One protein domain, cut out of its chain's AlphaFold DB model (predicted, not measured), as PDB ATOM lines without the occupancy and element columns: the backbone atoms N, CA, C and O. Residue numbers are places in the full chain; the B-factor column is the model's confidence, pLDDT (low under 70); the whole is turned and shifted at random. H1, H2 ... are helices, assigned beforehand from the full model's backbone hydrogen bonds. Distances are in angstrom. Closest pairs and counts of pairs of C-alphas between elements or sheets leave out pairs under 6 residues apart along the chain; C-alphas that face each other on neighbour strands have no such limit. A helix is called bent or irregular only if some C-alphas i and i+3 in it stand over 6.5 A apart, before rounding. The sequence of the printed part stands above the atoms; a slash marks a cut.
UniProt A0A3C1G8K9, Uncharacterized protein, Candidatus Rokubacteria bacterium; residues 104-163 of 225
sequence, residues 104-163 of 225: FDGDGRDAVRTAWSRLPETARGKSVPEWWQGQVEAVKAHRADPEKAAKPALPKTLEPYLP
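What this domain is: This is residues 104 to 163 of the 225 residues of an uncharacterized protein of Candidatus Rokubacteria bacterium (UniProt A0A3C1G8K9). The helices H1 and H3 make a T: H1 is the crossbar, and the longer H3 runs away from it as the stem, about perpendicular to it. From the far end of H3 a long link folds back toward H1 and leads into the short H4, which packs on the first half of H1, while the four-residue H2 lies near the other end of H1, in the turn between the crossbar and the stem. The printed part has 60 residues, with four named helices in the order H1, H2, H3, H4 and no named strand; the class is all helix. The whole is compact, with a radius of gyration of the C-alphas of 11.6 A, and the C-alphas span 34 by 26 by 16 A along their three main axes.

Where its parts are: H1 holds residues 106 to 118 and is 18.9 A long from first to last C-alpha, beginning at C-alpha 106 at (-49.930, -17.112, 25.286). H2 follows with residues 121 to 124, 5.3 A long. H3 holds residues 128 to 144 and is 24.5 A long, from C-alpha 128 at (-42.741, -5.089, 21.546) to C-alpha 144 at (-46.827, -4.508, -2.595). H4 holds residues 156 to 161 and is 10.0 A long, ending at C-alpha 161 at (-49.451, -14.175, 13.488). H4 is irregular, but only just: C-alphas 157 and 160 are 7.0 A apart, and its line is a rough one.

How they stand to each other: H1 and H3 touch, with residues 112 to 116 of H1 and 128 to 132 of H3 alone; their closest C-alphas, those of Arg 113 and Val 128, are 6.2 A apart. Their lines stand about perpendicular, at 86 degrees. H1 also touches H4, with residues 108 to 112 of H1 alone; the closest C-alphas, those of Val 112 and Leu 158, are 6.7 A apart. These two run opposite ways at a steep tilt of 50 degrees. H2 is close to but not clearly touching H1, the closest C-alphas being those of Trp 116 and Arg 124, 6.2 A apart. It is likewise close to but not clearly touching H3, the closest C-alphas being those of Arg 124 and Trp 131, 6.3 A apart. H4 is apart from both H2 and H3. In H1 and H3 every O i to N i+4 pair is within hydrogen-bond range; in H4 0 of 2 are, beside 2 of 3 O i to N i+3 pairs, and H2 is too short for an O i to N i+4 pair.

The domain as a whole: The C-alphas farthest apart, those of Gly 106 and Glu 147, are 35.6 A apart. The first and last printed C-alphas, those of Phe 104 and Pro 163, are 10.8 A apart. The printed part has no cut. The links from H1 to H2 and from H2 to H3 are tight, and the link from H3 to H4, with 11 residues between them, is long. The mean pLDDT of the printed part of this model is 85.1, and no printed residue is under 70.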
ATOM      1  N   PHE A 104     -52.061 -12.307  19.212       91.06
ATOM      2  CA  PHE A 104     -51.137 -13.241  19.862       91.06
ATOM      3  C   PHE A 104     -51.796 -14.013  21.015       91.06
ATOM      4  O   PHE A 104     -52.354 -13.438  21.958       91.06
ATOM      5  N   ASP A 105     -51.644 -15.335  20.987       89.88
ATOM      6  CA  ASP A 105     -51.935 -16.238  22.099       89.88
ATOM      7  C   ASP A 105     -50.789 -16.256  23.132       89.88
ATOM      8  O   ASP A 105     -49.830 -15.494  23.027       89.88
ATOM      9  N   GLY A 106     -50.914 -17.066  24.192       86.25
ATOM     10  CA  GLY A 106     -49.930 -17.112  25.286       86.25
ATOM     11  C   GLY A 106     -48.505 -17.377  24.803       86.25
ATOM     12  O   GLY A 106     -47.617 -16.558  25.036       86.25
ATOM     13  N   ASP A 107     -48.323 -18.465  24.060       88.06
ATOM     14  CA  ASP A 107     -47.016 -18.863  23.532       88.06
ATOM     15  C   ASP A 107     -46.507 -17.871  22.471       88.06
ATOM     16  O   ASP A 107     -45.316 -17.544  22.429       88.06
ATOM     17  N   GLY A 108     -47.407 -17.312  21.655       88.50
ATOM     18  CA  GLY A 108     -47.093 -16.270  20.682       88.50
ATOM     19  C   GLY A 108     -46.575 -14.982  21.320       88.50
ATOM     20  O   GLY A 108     -45.618 -14.391  20.810       88.50
ATOM     21  N   ARG A 109     -47.141 -14.569  22.464       92.19
ATOM     22  CA  ARG A 109     -46.673 -13.396  23.229       92.19
ATOM     23  C   ARG A 109     -45.250 -13.582  23.757       92.19
ATOM     24  O   ARG A 109     -44.454 -12.640  23.739       92.19
ATOM     25  N   ASP A 110     -44.890 -14.786  24.182       91.06
ATOM     26  CA  ASP A 110     -43.523 -15.070  24.625       91.06
ATOM     27  C   ASP A 110     -42.546 -15.201  23.454       91.06
ATOM     28  O   ASP A 110     -41.409 -14.717  23.532       91.06
ATOM     29  N   ALA A 111     -42.993 -15.763  22.330       90.06
ATOM     30  CA  ALA A 111     -42.199 -15.838  21.111       90.06
ATOM     31  C   ALA A 111     -41.864 -14.445  20.552       90.06
ATOM     32  O   ALA A 111     -40.699 -14.178  20.239       90.06
ATOM     33  N   VAL A 112     -42.844 -13.533  20.464       91.75
ATOM     34  CA  VAL A 112     -42.638 -12.175  19.918       91.75
ATOM     35  C   VAL A 112     -41.709 -11.356  20.807       91.75
ATOM     36  O   VAL A 112     -40.805 -10.677  20.325       91.75
ATOM     37  N   ARG A 113     -41.838 -11.512  22.122       92.62
ATOM     38  CA  ARG A 113     -40.966 -10.867  23.098       92.62
ATOM     39  C   ARG A 113     -39.540 -11.401  23.066       92.62
ATOM     40  O   ARG A 113     -38.594 -10.628  23.187       92.62
ATOM     41  N   THR A 114     -39.379 -12.709  22.886       91.94
ATOM     42  CA  THR A 114     -38.063 -13.345  22.738       91.94
ATOM     43  C   THR A 114     -37.385 -12.922  21.439       91.94
ATOM     44  O   THR A 114     -36.179 -12.690  21.412       91.94
ATOM     45  N   ALA A 115     -38.146 -12.794  20.352       90.31
ATOM     46  CA  ALA A 115     -37.631 -12.252  19.103       90.31
ATOM     47  C   ALA A 115     -37.178 -10.796  19.278       90.31
ATOM     48  O   ALA A 115     -36.057 -10.455  18.909       90.31
ATOM     49  N   TRP A 116     -38.013  -9.973  19.917       91.31
ATOM     50  CA  TRP A 116     -37.716  -8.574  20.204       91.31
ATOM     51  C   TRP A 116     -36.465  -8.407  21.079       91.31
ATOM     52  O   TRP A 116     -35.573  -7.628  20.749       91.31
ATOM     53  N   SER A 117     -36.330  -9.190  22.153       90.69
ATOM     54  CA  SER A 117     -35.182  -9.115  23.068       90.69
ATOM     55  C   SER A 117     -33.863  -9.602  22.460       90.69
ATOM     56  O   SER A 117     -32.796  -9.236  22.944       90.69
ATOM     57  N   ARG A 118     -33.901 -10.392  21.382       88.94
ATOM     58  CA  ARG A 118     -32.698 -10.823  20.649       88.94
ATOM     59  C   ARG A 118     -32.195  -9.785  19.650       88.94
ATOM     60  O   ARG A 118     -31.073  -9.916  19.166       88.94
ATOM     61  N   LEU A 119     -32.994  -8.765  19.339       85.69
ATOM     62  CA  LEU A 119     -32.575  -7.691  18.445       85.69
ATOM     63  C   LEU A 119     -31.590  -6.736  19.139       85.69
ATOM     64  O   LEU A 119     -31.692  -6.535  20.358       85.69
ATOM     65  N   PRO A 120     -30.677  -6.110  18.370       86.56
ATOM     66  CA  PRO A 120     -29.874  -4.985  18.843       86.56
ATOM     67  C   PRO A 120     -30.765  -3.850  19.363       86.56
ATOM     68  O   PRO A 120     -31.843  -3.613  18.816       86.56
ATOM     69  N   GLU A 121     -30.309  -3.111  20.377       82.44
ATOM     70  CA  GLU A 121     -31.089  -2.015  20.983       82.44
ATOM     71  C   GLU A 121     -31.521  -0.959  19.957       82.44
ATOM     72  O   GLU A 121     -32.649  -0.473  20.003       82.44
ATOM     73  N   THR A 122     -30.674  -0.681  18.964       81.75
ATOM     74  CA  THR A 122     -30.961   0.261  17.873       81.75
ATOM     75  C   THR A 122     -32.113  -0.178  16.963       81.75
ATOM     76  O   THR A 122     -32.713   0.666  16.304       81.75
ATOM     77  N   ALA A 123     -32.441  -1.474  16.928       77.94
ATOM     78  CA  ALA A 123     -33.475  -2.054  16.069       77.94
ATOM     79  C   ALA A 123     -34.759  -2.451  16.826       77.94
ATOM     80  O   ALA A 123     -35.732  -2.865  16.196       77.94
ATOM     81  N   ARG A 124     -34.784  -2.343  18.166       78.75
ATOM     82  CA  ARG A 124     -35.936  -2.747  18.993       78.75
ATOM     83  C   ARG A 124     -37.103  -1.764  18.965       78.75
ATOM     84  O   ARG A 124     -38.238  -2.185  19.150       78.75
ATOM     85  N   GLY A 125     -36.864  -0.471  18.765       83.25
ATOM     86  CA  GLY A 125     -37.905   0.535  19.011       83.25
ATOM     87  C   GLY A 125     -38.274   0.630  20.501       83.25
ATOM     88  O   GLY A 125     -37.521   0.164  21.358       83.25
ATOM     89  N   LYS A 126     -39.411   1.262  20.830       85.06
ATOM     90  CA  LYS A 126     -39.761   1.569  22.230       85.06
ATOM     91  C   LYS A 126     -40.526   0.445  22.926       85.06
ATOM     92  O   LYS A 126     -40.476   0.358  24.148       85.06
ATOM     93  N   SER A 127     -41.237  -0.402  22.179       89.56
ATOM     94  CA  SER A 127     -42.043  -1.493  22.742       89.56
ATOM     95  C   SER A 127     -42.188  -2.681  21.786       89.56
ATOM     96  O   SER A 127     -42.039  -2.535  20.569       89.56
ATOM     97  N   VAL A 128     -42.509  -3.862  22.333       92.19
ATOM     98  CA  VAL A 128     -42.741  -5.089  21.546       92.19
ATOM     99  C   VAL A 128     -43.893  -4.923  20.536       92.19
ATOM    100  O   VAL A 128     -43.692  -5.279  19.372       92.19
ATOM    101  N   PRO A 129     -45.070  -4.365  20.904       91.38
ATOM    102  CA  PRO A 129     -46.175  -4.186  19.960       91.38
ATOM    103  C   PRO A 129     -45.839  -3.216  18.821       91.38
ATOM    104  O   PRO A 129     -46.175  -3.486  17.670       91.38
ATOM    105  N   GLU A 130     -45.142  -2.114  19.117       89.94
ATOM    106  CA  GLU A 130     -44.724  -1.126  18.111       89.94
ATOM    107  C   GLU A 130     -43.739  -1.737  17.109       89.94
ATOM    108  O   GLU A 130     -43.888  -1.577  15.896       89.94
ATOM    109  N   TRP A 131     -42.763  -2.505  17.602       91.62
ATOM    110  CA  TRP A 131     -41.850  -3.243  16.736       91.62
ATOM    111  C   TRP A 131     -42.593  -4.229  15.829       91.62
ATOM    112  O   TRP A 131     -42.325  -4.278  14.627       91.62
ATOM    113  N   TRP A 132     -43.543  -4.988  16.386       91.12
ATOM    114  CA  TRP A 132     -44.341  -5.936  15.612       91.12
ATOM    115  C   TRP A 132     -45.141  -5.245  14.504       91.12
ATOM    116  O   TRP A 132     -45.111  -5.688  13.357       91.12
ATOM    117  N   GLN A 133     -45.801  -4.127  14.810       89.38
ATOM    118  CA  GLN A 133     -46.514  -3.330  13.809       89.38
ATOM    119  C   GLN A 133     -45.574  -2.849  12.695       89.38
ATOM    120  O   GLN A 133     -45.917  -2.961  11.520       89.38
ATOM    121  N   GLY A 134     -44.358  -2.414  13.037       88.12
ATOM    122  CA  GLY A 134     -43.332  -2.072  12.050       88.12
ATOM    123  C   GLY A 134     -42.961  -3.242  11.129       88.12
ATOM    124  O   GLY A 134     -42.809  -3.051   9.923       88.12
ATOM    125  N   GLN A 135     -42.873  -4.468  11.663       88.31
ATOM    126  CA  GLN A 135     -42.650  -5.668  10.846       88.31
ATOM    127  C   GLN A 135     -43.836  -5.964   9.927       88.31
ATOM    128  O   GLN A 135     -43.636  -6.279   8.755       88.31
ATOM    129  N   VAL A 136     -45.067  -5.835  10.425       87.94
ATOM    130  CA  VAL A 136     -46.282  -6.021   9.622       87.94
ATOM    131  C   VAL A 136     -46.324  -5.031   8.455       87.94
ATOM    132  O   VAL A 136     -46.581  -5.439   7.322       87.94
ATOM    133  N   GLU A 137     -46.026  -3.755   8.696       87.12
ATOM    134  CA  GLU A 137     -45.978  -2.737   7.641       87.12
ATOM    135  C   GLU A 137     -44.839  -2.992   6.643       87.12
ATOM    136  O   GLU A 137     -45.048  -2.893   5.434       87.12
ATOM    137  N   ALA A 138     -43.665  -3.432   7.105       86.00
ATOM    138  CA  ALA A 138     -42.575  -3.840   6.217       86.00
ATOM    139  C   ALA A 138     -42.950  -5.054   5.345       86.00
ATOM    140  O   ALA A 138     -42.627  -5.088   4.157       86.00
ATOM    141  N   VAL A 139     -43.677  -6.037   5.897       86.00
ATOM    142  CA  VAL A 139     -44.201  -7.183   5.132       86.00
ATOM    143  C   VAL A 139     -45.212  -6.714   4.089       86.00
ATOM    144  O   VAL A 139     -45.151  -7.167   2.946       86.00
ATOM    145  N   LYS A 140     -46.131  -5.809   4.450       84.50
ATOM    146  CA  LYS A 140     -47.100  -5.230   3.506       84.50
ATOM    147  C   LYS A 140     -46.398  -4.483   2.372       84.50
ATOM    148  O   LYS A 140     -46.725  -4.724   1.214       84.50
ATOM    149  N   ALA A 141     -45.405  -3.651   2.687       83.69
ATOM    150  CA  ALA A 141     -44.628  -2.910   1.694       83.69
ATOM    151  C   ALA A 141     -43.853  -3.845   0.751       83.69
ATOM    152  O   ALA A 141     -43.901  -3.664  -0.461       83.69
ATOM    153  N   HIS A 142     -43.205  -4.889   1.282       84.31
ATOM    154  CA  HIS A 142     -42.506  -5.885   0.464       84.31
ATOM    155  C   HIS A 142     -43.456  -6.718  -0.408       84.31
ATOM    156  O   HIS A 142     -43.108  -7.070  -1.530       84.31
ATOM    157  N   ARG A 143     -44.671  -7.016   0.075       82.25
ATOM    158  CA  ARG A 143     -45.703  -7.680  -0.739       82.25
ATOM    159  C   ARG A 143     -46.250  -6.779  -1.847       82.25
ATOM    160  O   ARG A 143     -46.595  -7.303  -2.898       82.25
ATOM    161  N   ALA A 144     -46.353  -5.472  -1.606       82.44
ATOM    162  CA  ALA A 144     -46.827  -4.508  -2.595       82.44
ATOM    163  C   ALA A 144     -45.774  -4.233  -3.684       82.44
ATOM    164  O   ALA A 144     -46.103  -4.309  -4.861       82.44
ATOM    165  N   ASP A 145     -44.519  -3.984  -3.293       80.19
ATOM    166  CA  ASP A 145     -43.404  -3.670  -4.197       80.19
ATOM    167  C   ASP A 145     -42.139  -4.478  -3.827       80.19
ATOM    168  O   ASP A 145     -41.235  -3.971  -3.145       80.19
ATOM    169  N   PRO A 146     -42.019  -5.735  -4.292       79.00
ATOM    170  CA  PRO A 146     -40.919  -6.617  -3.902       79.00
ATOM    171  C   PRO A 146     -39.538  -6.169  -4.403       79.00
ATOM    172  O   PRO A 146     -38.533  -6.547  -3.805       79.00
ATOM    173  N   GLU A 147     -39.468  -5.352  -5.462       75.75
ATOM    174  CA  GLU A 147     -38.202  -4.823  -5.999       75.75
ATOM    175  C   GLU A 147     -37.682  -3.589  -5.243       75.75
ATOM    176  O   GLU A 147     -36.484  -3.312  -5.272       75.75
ATOM    177  N   LYS A 148     -38.561  -2.839  -4.562       70.31
ATOM    178  CA  LYS A 148     -38.195  -1.591  -3.866       70.31
ATOM    179  C   LYS A 148     -38.077  -1.756  -2.358       70.31
ATOM    180  O   LYS A 148     -37.285  -1.055  -1.731       70.31
ATOM    181  N   ALA A 149     -38.863  -2.651  -1.766       71.50
ATOM    182  CA  ALA A 149     -38.873  -2.874  -0.329       71.50
ATOM    183  C   ALA A 149     -38.092  -4.144   0.029       71.50
ATOM    184  O   ALA A 149     -38.313  -5.211  -0.540       71.50
ATOM    185  N   ALA A 150     -37.184  -4.031   1.000       72.75
ATOM    186  CA  ALA A 150     -36.409  -5.161   1.494       72.75
ATOM    187  C   ALA A 150     -37.308  -6.179   2.212       72.75
ATOM    188  O   ALA A 150     -38.213  -5.805   2.961       72.75
ATOM    189  N   LYS A 151     -37.019  -7.474   2.030       74.06
ATOM    190  CA  LYS A 151     -37.720  -8.538   2.751       74.06
ATOM    191  C   LYS A 151     -37.454  -8.401   4.258       74.06
ATOM    192  O   LYS A 151     -36.290  -8.467   4.662       74.06
ATOM    193  N   PRO A 152     -38.489  -8.261   5.101       77.44
ATOM    194  CA  PRO A 152     -38.297  -8.188   6.543       77.44
ATOM    195  C   PRO A 152     -37.757  -9.515   7.088       77.44
ATOM    196  O   PRO A 152     -38.202 -10.601   6.702       77.44
ATOM    197  N   ALA A 153     -36.785  -9.427   7.996       77.50
ATOM    198  CA  ALA A 153     -36.176 -10.576   8.659       77.50
ATOM    199  C   ALA A 153     -37.047 -11.034   9.842       77.50
ATOM    200  O   ALA A 153     -36.736 -10.765  11.003       77.50
ATOM    201  N   LEU A 154     -38.158 -11.708   9.536       81.25
ATOM    202  CA  LEU A 154     -39.080 -12.227  10.544       81.25
ATOM    203  C   LEU A 154     -38.712 -13.665  10.965       81.25
ATOM    204  O   LEU A 154     -38.473 -14.511  10.101       81.25
ATOM    205  N   PRO A 155     -38.695 -13.991  12.271       83.94
ATOM    206  CA  PRO A 155     -38.620 -15.374  12.728       83.94
ATOM    207  C   PRO A 155     -39.823 -16.198  12.258       83.94
ATOM    208  O   PRO A 155     -40.965 -15.757  12.382       83.94
ATOM    209  N   LYS A 156     -39.576 -17.442  11.825       82.81
ATOM    210  CA  LYS A 156     -40.620 -18.374  11.352       82.81
ATOM    211  C   LYS A 156     -41.748 -18.601  12.359       82.81
ATOM    212  O   LYS A 156     -42.889 -18.800  11.974       82.81
ATOM    213  N   THR A 157     -41.436 -18.554  13.652       84.25
ATOM    214  CA  THR A 157     -42.416 -18.716  14.738       84.25
ATOM    215  C   THR A 157     -43.455 -17.600  14.779       84.25
ATOM    216  O   THR A 157     -44.518 -17.799  15.349       84.25
ATOM    217  N   LEU A 158     -43.159 -16.433  14.196       86.38
ATOM    218  CA  LEU A 158     -44.064 -15.288  14.175       86.38
ATOM    219  C   LEU A 158     -44.860 -15.171  12.869       86.38
ATOM    220  O   LEU A 158     -45.845 -14.444  12.824       86.38
ATOM    221  N   GLU A 159     -44.477 -15.905  11.822       84.75
ATOM    222  CA  GLU A 159     -45.192 -15.918  10.538       84.75
ATOM    223  C   GLU A 159     -46.695 -16.249  10.662       84.75
ATOM    224  O   GLU A 159     -47.476 -15.582   9.979       84.75
ATOM    225  N   PRO A 160     -47.143 -17.183  11.533       85.88
ATOM    226  CA  PRO A 160     -48.570 -17.481  11.704       85.88
ATOM    227  C   PRO A 160     -49.407 -16.308  12.229       85.88
ATOM    228  O   PRO A 160     -50.617 -16.294  12.029       85.88
ATOM    229  N   TYR A 161     -48.777 -15.332  12.889       84.19
ATOM    230  CA  TYR A 161     -49.451 -14.175  13.488       84.19
ATOM    231  C   TYR A 161     -49.487 -12.963  12.551       84.19
ATOM    232  O   TYR A 161     -50.021 -11.914  12.912       84.19
ATOM    233  N   LEU A 162     -48.908 -13.066  11.348       84.06
ATOM    234  CA  LEU A 162     -49.034 -12.008  10.353       84.06
ATOM    235  C   LEU A 162     -50.508 -11.862   9.956       84.06
ATOM    236  O   LEU A 162     -51.145 -12.865   9.625       84.06
ATOM    237  N   PRO A 163     -51.055 -10.633   9.925       76.75
ATOM    238  CA  PRO A 163     -52.419 -10.440   9.474       76.75
ATOM    239  C   PRO A 163     -52.548 -10.965   8.046       76.75
ATOM    240  O   PRO A 163     -51.728 -10.660   7.169       76.75
TER     241      PRO A 163